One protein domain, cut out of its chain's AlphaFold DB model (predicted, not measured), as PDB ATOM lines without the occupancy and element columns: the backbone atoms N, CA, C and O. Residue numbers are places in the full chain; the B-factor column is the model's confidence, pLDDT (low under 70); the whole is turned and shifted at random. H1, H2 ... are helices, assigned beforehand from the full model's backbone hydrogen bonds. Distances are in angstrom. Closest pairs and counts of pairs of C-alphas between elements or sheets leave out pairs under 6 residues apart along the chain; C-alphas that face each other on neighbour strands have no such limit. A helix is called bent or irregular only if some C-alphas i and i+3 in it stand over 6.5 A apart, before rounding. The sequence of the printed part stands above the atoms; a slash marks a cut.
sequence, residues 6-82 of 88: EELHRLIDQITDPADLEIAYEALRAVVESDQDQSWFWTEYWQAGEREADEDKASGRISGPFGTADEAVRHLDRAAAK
ATOM      1  N   GLU A   6      -7.742  34.159 -23.229       87.12
ATOM      2  CA  GLU A   6      -9.021  34.873 -23.310       87.12
ATOM      3  C   GLU A   6      -8.976  36.000 -24.341       87.12
ATOM      4  O   GLU A   6      -9.954  36.238 -25.047       87.12
ATOM      5  N   GLU A   7      -7.841  36.697 -24.432       90.44
ATOM      6  CA  GLU A   7      -7.633  37.732 -25.439       90.44
ATOM      7  C   GLU A   7      -7.595  37.128 -26.843       90.44
ATOM      8  O   GLU A   7      -8.257  37.635 -27.743       90.44
ATOM      9  N   LEU A   8      -6.882  36.011 -27.013       88.50
ATOM     10  CA  LEU A   8      -6.807  35.294 -28.281       88.50
ATOM     11  C   LEU A   8      -8.193  34.838 -28.750       88.50
ATOM     12  O   LEU A   8      -8.549  35.094 -29.896       88.50
ATOM     13  N   HIS A   9      -8.988  34.218 -27.872       86.56
ATOM     14  CA  HIS A   9     -10.355  33.805 -28.210       86.56
ATOM     15  C   HIS A   9     -11.207  35.002 -28.650       86.56
ATOM     16  O   HIS A   9     -11.851  34.949 -29.693       86.56
ATOM     17  N   ARG A  10     -11.144  36.121 -27.914       93.88
ATOM     18  CA  ARG A  10     -11.894  37.334 -28.267       93.88
ATOM     19  C   ARG A  10     -11.476  37.906 -29.620       93.88
ATOM     20  O   ARG A  10     -12.327  38.393 -30.355       93.88
ATOM     21  N   LEU A  11     -10.181  37.890 -29.929       92.00
ATOM     22  CA  LEU A  11      -9.664  38.359 -31.214       92.00
ATOM     23  C   LEU A  11     -10.137  37.464 -32.362       92.00
ATOM     24  O   LEU A  11     -10.544  37.993 -33.390       92.00
ATOM     25  N   ILE A  12     -10.144  36.140 -32.174       90.69
ATOM     26  CA  ILE A  12     -10.661  35.184 -33.165       90.69
ATOM     27  C   ILE A  12     -12.156  35.426 -33.419       90.69
ATOM     28  O   ILE A  12     -12.561  35.516 -34.574       90.69
ATOM     29  N   ASP A  13     -12.959  35.626 -32.371       92.56
ATOM     30  CA  ASP A  13     -14.405  35.889 -32.495       92.56
ATOM     31  C   ASP A  13     -14.731  37.196 -33.247       92.56
ATOM     32  O   ASP A  13     -15.839  37.372 -33.755       92.56
ATOM     33  N   GLN A  14     -13.785  38.140 -33.313       95.19
ATOM     34  CA  GLN A  14     -13.939  39.399 -34.049       95.19
ATOM     35  C   GLN A  14     -13.638  39.261 -35.548       95.19
ATOM     36  O   GLN A  14     -13.971  40.168 -36.319       95.19
ATOM     37  N   ILE A  15     -13.031  38.152 -35.977       95.19
ATOM     38  CA  ILE A  15     -12.744  37.887 -37.385       95.19
ATOM     39  C   ILE A  15     -14.044  37.461 -38.068       95.19
ATOM     40  O   ILE A  15     -14.582  36.387 -37.819       95.19
ATOM     41  N   THR A  16     -14.562  38.329 -38.935       95.00
ATOM     42  CA  THR A  16     -15.828  38.090 -39.648       95.00
ATOM     43  C   THR A  16     -15.636  37.720 -41.116       95.00
ATOM     44  O   THR A  16     -16.548  37.150 -41.714       95.00
ATOM     45  N   ASP A  17     -14.465  38.003 -41.692       97.12
ATOM     46  CA  ASP A  17     -14.110  37.577 -43.043       97.12
ATOM     47  C   ASP A  17     -13.573  36.130 -43.014       97.12
ATOM     48  O   ASP A  17     -12.581  35.860 -42.328       97.12
ATOM     49  N   PRO A  18     -14.184  35.186 -43.754       94.50
ATOM     50  CA  PRO A  18     -13.689  33.816 -43.852       94.50
ATOM     51  C   PRO A  18     -12.238  33.701 -44.342       94.50
ATOM     52  O   PRO A  18     -11.544  32.771 -43.938       94.50
ATOM     53  N   ALA A  19     -11.765  34.619 -45.192       95.31
ATOM     54  CA  ALA A  19     -10.385  34.598 -45.673       95.31
ATOM     55  C   ALA A  19      -9.389  34.934 -44.551       95.31
ATOM     56  O   ALA A  19      -8.351  34.285 -44.428       95.31
ATOM     57  N   ASP A  20      -9.732  35.899 -43.700       95.12
ATOM     58  CA  ASP A  20      -8.910  36.271 -42.546       95.12
ATOM     59  C   ASP A  20      -8.912  35.164 -41.481       95.12
ATOM     60  O   ASP A  20      -7.891  34.923 -40.832       95.12
ATOM     61  N   LEU A  21     -10.033  34.451 -41.329       93.19
ATOM     62  CA  LEU A  21     -10.136  33.320 -40.406       93.19
ATOM     63  C   LEU A  21      -9.232  32.158 -40.834       93.19
ATOM     64  O   LEU A  21      -8.544  31.577 -39.995       93.19
ATOM     65  N   GLU A  22      -9.187  31.858 -42.133       93.75
ATOM     66  CA  GLU A  22      -8.301  30.832 -42.694       93.75
ATOM     67  C   GLU A  22      -6.821  31.184 -42.468       93.75
ATOM     68  O   GLU A  22      -6.027  30.345 -42.043       93.75
ATOM     69  N   ILE A  23      -6.445  32.452 -42.670       93.69
ATOM     70  CA  ILE A  23      -5.078  32.932 -42.417       93.69
ATOM     71  C   ILE A  23      -4.710  32.780 -40.934       93.69
ATOM     72  O   ILE A  23      -3.605  32.337 -40.609       93.69
ATOM     73  N   ALA A  24      -5.625  33.135 -40.030       91.62
ATOM     74  CA  ALA A  24      -5.414  32.984 -38.595       91.62
ATOM     75  C   ALA A  24      -5.263  31.507 -38.190       91.62
ATOM     76  O   ALA A  24      -4.389  31.186 -37.380       91.62
ATOM     77  N   TYR A  25      -6.066  30.614 -38.776       90.62
ATOM     78  CA  TYR A  25      -5.970  29.172 -38.556       90.62
ATOM     79  C   TYR A  25      -4.605  28.619 -38.976       90.62
ATOM     80  O   TYR A  25      -3.941  27.970 -38.168       90.62
ATOM     81  N   GLU A  26      -4.146  28.923 -40.192       93.06
ATOM     82  CA  GLU A  26      -2.859  28.436 -40.703       93.06
ATOM     83  C   GLU A  26      -1.670  28.951 -39.878       93.06
ATOM     84  O   GLU A  26      -0.738  28.203 -39.574       93.06
ATOM     85  N   ALA A  27      -1.717  30.207 -39.423       88.06
ATOM     86  CA  ALA A  27      -0.694  30.751 -38.534       88.06
ATOM     87  C   ALA A  27      -0.668  30.039 -37.169       88.06
ATOM     88  O   ALA A  27       0.408  29.704 -36.666       88.06
ATOM     89  N   LEU A  28      -1.838  29.786 -36.570       85.69
ATOM     90  CA  LEU A  28      -1.940  29.092 -35.286       85.69
ATOM     91  C   LEU A  28      -1.467  27.639 -35.406       85.69
ATOM     92  O   LEU A  28      -0.702  27.155 -34.573       85.69
ATOM     93  N   ARG A  29      -1.879  26.966 -36.482       84.31
ATOM     94  CA  ARG A  29      -1.468  25.608 -36.823       84.31
ATOM     95  C   ARG A  29       0.048  25.505 -36.952       84.31
ATOM     96  O   ARG A  29       0.635  24.628 -36.330       84.31
ATOM     97  N   ALA A  30       0.686  26.422 -37.677       83.00
ATOM     98  CA  ALA A  30       2.138  26.433 -37.827       83.00
ATOM     99  C   ALA A  30       2.863  26.574 -36.478       83.00
ATOM    100  O   ALA A  30       3.865  25.903 -36.255       83.00
ATOM    101  N   VAL A  31       2.349  27.394 -35.555       78.31
ATOM    102  CA  VAL A  31       2.912  27.522 -34.198       78.31
ATOM    103  C   VAL A  31       2.792  26.205 -33.430       78.31
ATOM    104  O   VAL A  31       3.779  25.743 -32.861       78.31
ATOM    105  N   VAL A  32       1.616  25.575 -33.458       76.19
ATOM    106  CA  VAL A  32       1.355  24.299 -32.773       76.19
ATOM    107  C   VAL A  32       2.189  23.154 -33.361       76.19
ATOM    108  O   VAL A  32       2.717  22.333 -32.619       76.19
ATOM    109  N   GLU A  33       2.336  23.103 -34.685       76.25
ATOM    110  CA  GLU A  33       3.071  22.049 -35.395       76.25
ATOM    111  C   GLU A  33       4.595  22.258 -35.389       76.25
ATOM    112  O   GLU A  33       5.341  21.296 -35.581       76.25
ATOM    113  N   SER A  34       5.075  23.490 -35.172       74.81
ATOM    114  CA  SER A  34       6.510  23.813 -35.208       74.81
ATOM    115  C   SER A  34       7.329  23.183 -34.080       74.81
ATOM    116  O   SER A  34       8.545  23.063 -34.225       74.81
ATOM    117  N   ASP A  35       6.682  22.728 -33.004       74.56
ATOM    118  CA  ASP A  35       7.331  22.049 -31.884       74.56
ATOM    119  C   ASP A  35       6.786  20.622 -31.727       74.56
ATOM    120  O   ASP A  35       6.057  20.290 -30.791       74.56
ATOM    121  N   GLN A  36       7.101  19.766 -32.709       72.19
ATOM    122  CA  GLN A  36       6.632  18.372 -32.740       72.19
ATOM    123  C   GLN A  36       7.000  17.604 -31.462       72.19
ATOM    124  O   GLN A  36       6.213  16.768 -31.009       72.19
ATOM    125  N   ASP A  37       8.136  17.941 -30.847       80.06
ATOM    126  CA  ASP A  37       8.614  17.347 -29.595       80.06
ATOM    127  C   ASP A  37       7.757  17.749 -28.381       80.06
ATOM    128  O   ASP A  37       7.772  17.048 -27.369       80.06
ATOM    129  N   GLN A  38       6.978  18.832 -28.481       81.06
ATOM    130  CA  GLN A  38       6.030  19.303 -27.462       81.06
ATOM    131  C   GLN A  38       4.561  19.111 -27.871       81.06
ATOM    132  O   GLN A  38       3.655  19.527 -27.152       81.06
ATOM    133  N   SER A  39       4.284  18.436 -28.992       81.94
ATOM    134  CA  SER A  39       2.909  18.192 -29.464       81.94
ATOM    135  C   SER A  39       2.039  17.438 -28.446       81.94
ATOM    136  O   SER A  39       0.826  17.646 -28.386       81.94
ATOM    137  N   TRP A  40       2.657  16.614 -27.591       84.31
ATOM    138  CA  TRP A  40       1.985  15.897 -26.505       84.31
ATOM    139  C   TRP A  40       1.291  16.833 -25.506       84.31
ATOM    140  O   TRP A  40       0.262  16.447 -24.948       84.31
ATOM    141  N   PHE A  41       1.791  18.062 -25.322       84.50
ATOM    142  CA  PHE A  41       1.207  19.062 -24.422       84.50
ATOM    143  C   PHE A  41      -0.235  19.407 -24.814       84.50
ATOM    144  O   PHE A  41      -1.085  19.666 -23.961       84.50
ATOM    145  N   TRP A  42      -0.529  19.362 -26.115       82.56
ATOM    146  CA  TRP A  42      -1.845  19.677 -26.670       82.56
ATOM    147  C   TRP A  42      -2.797  18.484 -26.710       82.56
ATOM    148  O   TRP A  42      -3.948  18.632 -27.119       82.56
ATOM    149  N   THR A  43      -2.357  17.295 -26.299       88.00
ATOM    150  CA  THR A  43      -3.252  16.137 -26.235       88.00
ATOM    151  C   THR A  43      -4.317  16.347 -25.162       88.00
ATOM    152  O   THR A  43      -4.038  16.887 -24.091       88.00
ATOM    153  N   GLU A  44      -5.539  15.870 -25.411       90.56
ATOM    154  CA  GLU A  44      -6.629  15.960 -24.424       90.56
ATOM    155  C   GLU A  44      -6.275  15.305 -23.087       90.56
ATOM    156  O   GLU A  44      -6.698  15.776 -22.035       90.56
ATOM    157  N   TYR A  45      -5.462  14.245 -23.123       94.56
ATOM    158  CA  TYR A  45      -4.950  13.606 -21.918       94.56
ATOM    159  C   TYR A  45      -4.113  14.576 -21.077       94.56
ATOM    160  O   TYR A  45      -4.371  14.730 -19.885       94.56
ATOM    161  N   TRP A  46      -3.158  15.275 -21.698       93.88
ATOM    162  CA  TRP A  46      -2.330  16.242 -20.983       93.88
ATOM    163  C   TRP A  46      -3.148  17.440 -20.490       93.88
ATOM    164  O   TRP A  46      -3.063  17.820 -19.326       93.88
ATOM    165  N   GLN A  47      -4.021  17.984 -21.340       95.31
ATOM    166  CA  GLN A  47      -4.890  19.109 -20.980       95.31
ATOM    167  C   GLN A  47      -5.880  18.768 -19.853       95.31
ATOM    168  O   GLN A  47      -6.282  19.656 -19.102       95.31
ATOM    169  N   ALA A  48      -6.287  17.502 -19.708       96.44
ATOM    170  CA  ALA A  48      -7.077  17.062 -18.562       96.44
ATOM    171  C   ALA A  48      -6.278  17.143 -17.251       96.44
ATOM    172  O   ALA A  48      -6.811  17.654 -16.269       96.44
ATOM    173  N   GLY A  49      -5.008  16.728 -17.264       95.75
ATOM    174  CA  GLY A  49      -4.109  16.868 -16.114       95.75
ATOM    175  C   GLY A  49      -3.825  18.328 -15.750       95.75
ATOM    176  O   GLY A  49      -3.814  18.670 -14.574       95.75
ATOM    177  N   GLU A  50      -3.679  19.213 -16.741       96.06
ATOM    178  CA  GLU A  50      -3.540  20.660 -16.494       96.06
ATOM    179  C   GLU A  50      -4.771  21.234 -15.774       96.06
ATOM    180  O   GLU A  50      -4.633  21.962 -14.793       96.06
ATOM    181  N   ARG A  51      -5.985  20.858 -16.205       95.56
ATOM    182  CA  ARG A  51      -7.227  21.281 -15.532       95.56
ATOM    183  C   ARG A  51      -7.291  20.788 -14.087       95.56
ATOM    184  O   ARG A  51      -7.628  21.569 -13.202       95.56
ATOM    185  N   GLU A  52      -6.943  19.527 -13.846       96.31
ATOM    186  CA  GLU A  52      -6.884  18.956 -12.495       96.31
ATOM    187  C   GLU A  52      -5.874  19.704 -11.610       96.31
ATOM    188  O   GLU A  52      -6.202  20.103 -10.492       96.31
ATOM    189  N   ALA A  53      -4.672  19.978 -12.126       94.38
ATOM    190  CA  ALA A  53      -3.637  20.710 -11.401       94.38
ATOM    191  C   ALA A  53      -4.053  22.157 -11.072       94.38
ATOM    192  O   ALA A  53      -3.784  22.656  -9.973       94.38
ATOM    193  N   ASP A  54      -4.739  22.833 -11.995       94.44
ATOM    194  CA  ASP A  54      -5.295  24.168 -11.765       94.44
ATOM    195  C   ASP A  54      -6.392  24.152 -10.690       94.44
ATOM    196  O   ASP A  54      -6.430  25.034  -9.821       94.44
ATOM    197  N   GLU A  55      -7.257  23.136 -10.688       96.94
ATOM    198  CA  GLU A  55      -8.275  22.938  -9.654       96.94
ATOM    199  C   GLU A  55      -7.652  22.641  -8.282       96.94
ATOM    200  O   GLU A  55      -8.085  23.199  -7.265       96.94
ATOM    201  N   ASP A  56      -6.614  21.807  -8.227       95.75
ATOM    202  CA  ASP A  56      -5.841  21.527  -7.014       95.75
ATOM    203  C   ASP A  56      -5.237  22.810  -6.445       95.75
ATOM    204  O   ASP A  56      -5.380  23.114  -5.257       95.75
ATOM    205  N   LYS A  57      -4.639  23.632  -7.309       93.56
ATOM    206  CA  LYS A  57      -4.082  24.928  -6.925       93.56
ATOM    207  C   LYS A  57      -5.153  25.886  -6.409       93.56
ATOM    208  O   LYS A  57      -4.947  26.519  -5.372       93.56
ATOM    209  N   ALA A  58      -6.292  25.985  -7.093       95.38
ATOM    210  CA  ALA A  58      -7.397  26.858  -6.698       95.38
ATOM    211  C   ALA A  58      -8.042  26.427  -5.371       95.38
ATOM    212  O   ALA A  58      -8.456  27.267  -4.573       95.38
ATOM    213  N   SER A  59      -8.104  25.119  -5.121       96.50
ATOM    214  CA  SER A  59      -8.668  24.533  -3.901       96.50
ATOM    215  C   SER A  59      -7.661  24.396  -2.755       96.50
ATOM    216  O   SER A  59      -8.037  23.989  -1.654       96.50
ATOM    217  N   GLY A  60      -6.393  24.748  -2.984       95.69
ATOM    218  CA  GLY A  60      -5.330  24.655  -1.988       95.69
ATOM    219  C   GLY A  60      -4.838  23.230  -1.721       95.69
ATOM    220  O   GLY A  60      -4.146  23.016  -0.726       95.69
ATOM    221  N   ARG A  61      -5.144  22.260  -2.595       94.88
ATOM    222  CA  ARG A  61      -4.594  20.892  -2.569       94.88
ATOM    223  C   ARG A  61      -3.154  20.873  -3.093       94.88
ATOM    224  O   ARG A  61      -2.820  20.184  -4.045       94.88
ATOM    225  N   ILE A  62      -2.288  21.665  -2.470       93.31
ATOM    226  CA  ILE A  62      -0.887  21.822  -2.866       93.31
ATOM    227  C   ILE A  62       0.046  21.324  -1.766       93.31
ATOM    228  O   ILE A  62      -0.203  21.511  -0.576       93.31
ATOM    229  N   SER A  63       1.158  20.721  -2.176       90.38
ATOM    230  CA  SER A  63       2.237  20.337  -1.269       90.38
ATOM    231  C   SER A  63       3.342  21.389  -1.317       90.38
ATOM    232  O   SER A  63       3.809  21.752  -2.395       90.38
ATOM    233  N   GLY A  64       3.750  21.892  -0.152       90.25
ATOM    234  CA  GLY A  64       4.779  22.926  -0.022       90.25
ATOM    235  C   GLY A  64       4.284  24.193   0.697       90.25
ATOM    236  O   GLY A  64       3.255  24.146   1.372       90.25
ATOM    237  N   PRO A  65       5.006  25.325   0.587       92.62
ATOM    238  CA  PRO A  65       6.193  25.537  -0.247       92.62
ATOM    239  C   PRO A  65       7.394  24.683   0.188       92.62
ATOM    240  O   PRO A  65       7.506  24.300   1.350       92.62
ATOM    241  N   PHE A  66       8.302  24.415  -0.749       96.12
ATOM    242  CA  PHE A  66       9.586  23.756  -0.492       96.12
ATOM    243  C   PHE A  66      10.724  24.755  -0.696       96.12
ATOM    244  O   PHE A  66      10.673  25.576  -1.611       96.12
ATOM    245  N   GLY A  67      11.750  24.695   0.150       95.88
ATOM    246  CA  GLY A  67      12.929  25.551   0.041       95.88
ATOM    247  C   GLY A  67      13.944  25.046  -0.985       95.88
ATOM    248  O   GLY A  67      14.754  25.827  -1.481       95.88
ATOM    249  N   THR A  68      13.909  23.751  -1.320       97.00
ATOM    250  CA  THR A  68      14.815  23.117  -2.293       97.00
ATOM    251  C   THR A  68      14.119  22.025  -3.112       97.00
ATOM    252  O   THR A  68      13.106  21.466  -2.694       97.00
ATOM    253  N   ALA A  69      14.694  21.675  -4.267       96.44
ATOM    254  CA  ALA A  69      14.220  20.551  -5.078       96.44
ATOM    255  C   ALA A  69      14.314  19.212  -4.321       96.44
ATOM    256  O   ALA A  69      13.388  18.411  -4.372       96.44
ATOM    257  N   ASP A  70      15.385  19.009  -3.548       97.31
ATOM    258  CA  ASP A  70      15.573  17.832  -2.693       97.31
ATOM    259  C   ASP A  70      14.424  17.637  -1.694       97.31
ATOM    260  O   ASP A  70      13.988  16.515  -1.442       97.31
ATOM    261  N   GLU A  71      13.930  18.722  -1.094       97.12
ATOM    262  CA  GLU A  71      12.787  18.662  -0.179       97.12
ATOM    263  C   GLU A  71      11.505  18.223  -0.887       97.12
ATOM    264  O   GLU A  71      10.766  17.399  -0.338       97.12
ATOM    265  N   ALA A  72      11.275  18.727  -2.104       95.00
ATOM    266  CA  ALA A  72      10.134  18.350  -2.929       95.00
ATOM    267  C   ALA A  72      10.208  16.872  -3.352       95.00
ATOM    268  O   ALA A  72       9.245  16.132  -3.161       95.00
ATOM    269  N   VAL A  73      11.367  16.403  -3.830       96.62
ATOM    270  CA  VAL A  73      11.571  14.995  -4.219       96.62
ATOM    271  C   VAL A  73      11.351  14.063  -3.026       96.62
ATOM    272  O   VAL A  73      10.552  13.136  -3.109       96.62
ATOM    273  N   ARG A  74      11.940  14.367  -1.861       96.12
ATOM    274  CA  ARG A  74      11.723  13.561  -0.645       96.12
ATOM    275  C   ARG A  74      10.261  13.542  -0.199       96.12
ATOM    276  O   ARG A  74       9.842  12.598   0.471       96.12
ATOM    277  N   HIS A  75       9.497  14.603  -0.462       94.75
ATOM    278  CA  HIS A  75       8.062  14.607  -0.193       94.75
ATOM    279  C   HIS A  75       7.339  13.595  -1.089       94.75
ATOM    280  O   HIS A  75       6.561  12.796  -0.563       94.75
ATOM    281  N   LEU A  76       7.643  13.582  -2.390       93.81
ATOM    282  CA  LEU A  76       7.080  12.625  -3.347       93.81
ATOM    283  C   LEU A  76       7.441  11.179  -2.989       93.81
ATOM    284  O   LEU A  76       6.547  10.339  -2.925       93.81
ATOM    285  N   ASP A  77       8.703  10.905  -2.647       95.50
ATOM    286  CA  ASP A  77       9.150   9.562  -2.242       95.50
ATOM    287  C   ASP A  77       8.349   9.031  -1.042       95.50
ATOM    288  O   ASP A  77       7.930   7.874  -1.006       95.50
ATOM    289  N   ARG A  78       8.090   9.890  -0.046       93.81
ATOM    290  CA  ARG A  78       7.283   9.527   1.130       93.81
ATOM    291  C   ARG A  78       5.813   9.312   0.790       93.81
ATOM    292  O   ARG A  78       5.186   8.448   1.400       93.81
ATOM    293  N   ALA A  79       5.254  10.116  -0.113       89.88
ATOM    294  CA  ALA A  79       3.876   9.955  -0.563       89.88
ATOM    295  C   ALA A  79       3.704   8.624  -1.312       89.88
ATOM    296  O   ALA A  79       2.794   7.861  -0.994       89.88
ATOM    297  N   ALA A  80       4.644   8.298  -2.204       88.69
ATOM    298  CA  ALA A  80       4.680   7.027  -2.922       88.69
ATOM    299  C   ALA A  80       4.808   5.823  -1.971       88.69
ATOM    300  O   ALA A  80       4.094   4.837  -2.125       88.69
ATOM    301  N   ALA A  81       5.657   5.918  -0.939       86.75
ATOM    302  CA  ALA A  81       5.830   4.849   0.047       86.75
ATOM    303  C   ALA A  81       4.593   4.614   0.935       86.75
ATOM    304  O   ALA A  81       4.378   3.495   1.391       86.75
ATOM    305  N   LYS A  82       3.779   5.648   1.196       73.81
ATOM    306  CA  LYS A  82       2.532   5.510   1.968       73.81
ATOM    307  C   LYS A  82       1.410   4.857   1.164       73.81
ATOM    308  O   LYS A  82       0.703   4.029   1.718       73.81
TER     309      LYS A  82
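AT A GLANCE: This is residues 6 to 82 of the 88 residues of an uncharacterized protein of Kyrpidia tusciae (strain DSM 2912 / NBRC 15312 / T2) (UniProt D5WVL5). Five helices are strung out along an open zigzag with no shared core: the two long helices, H2 and H4, make two limbs that meet at a corner formed by the short H3. H1 folds back beside the first part of H2 as a small V, and H5 sits alone at the far end, beyond a link of nine residues. The printed part has 77 residues, 61 of them in the five named helices H1 to H5, with no named strand; the class is all helix. The whole is extended, with a radius of gyration of the C-alphas of 19.4 A, and its spans of 57 by 28 by 23 A are only just elongated.

HOW THE PARTS SIT: H2, residues 18 to 33, is close to but not clearly touching H1, residues 6 to 13; their closest C-alphas, of Ile 12 and Leu 21, are 7.5 A apart. They run opposite ways at a steep tilt of 39 degrees. H2 is also close to but not clearly touching H3, residues 36 to 42; their closest C-alphas, of Glu 33 and Ser 39, are 7.1 A apart. The tilt is steep at 68 degrees, only just short of about perpendicular, and they run opposite ways. H3 and H4, residues 44 to 59, are close but not clearly touching, with the C-alphas of Phe 41 and Gln 47 closest at 7.0 A; they run the same way at a steep tilt of 54 degrees. H5, residues 69 to 82, is apart from H4. In H1, H2, H4 and H5 every O i to N i+4 pair is within hydrogen-bond range; in H3 0 of 3 are, beside 3 of 4 O i to N i+3 pairs.

IN THESE COORDINATES: H2 is 22.2 A long, H4 22.3 A, H5 20.3 A, H1 10.7 A and H3 10.5 A. H3 is irregular, with C-alphas 37 and 40 7.5 A apart. C-alpha 6 is at (-9.021, 34.873, -23.310), C-alpha 44 at (-6.629, 15.960, -24.424) and C-alpha 82 at (2.532, 5.510, 1.968).

THE WHOLE: The C-alphas of Asp 17 and Lys 82, 57.7 A apart, are the two farthest apart. The printed part has no cut, no link is long, and no printed residue has a pLDDT under 70.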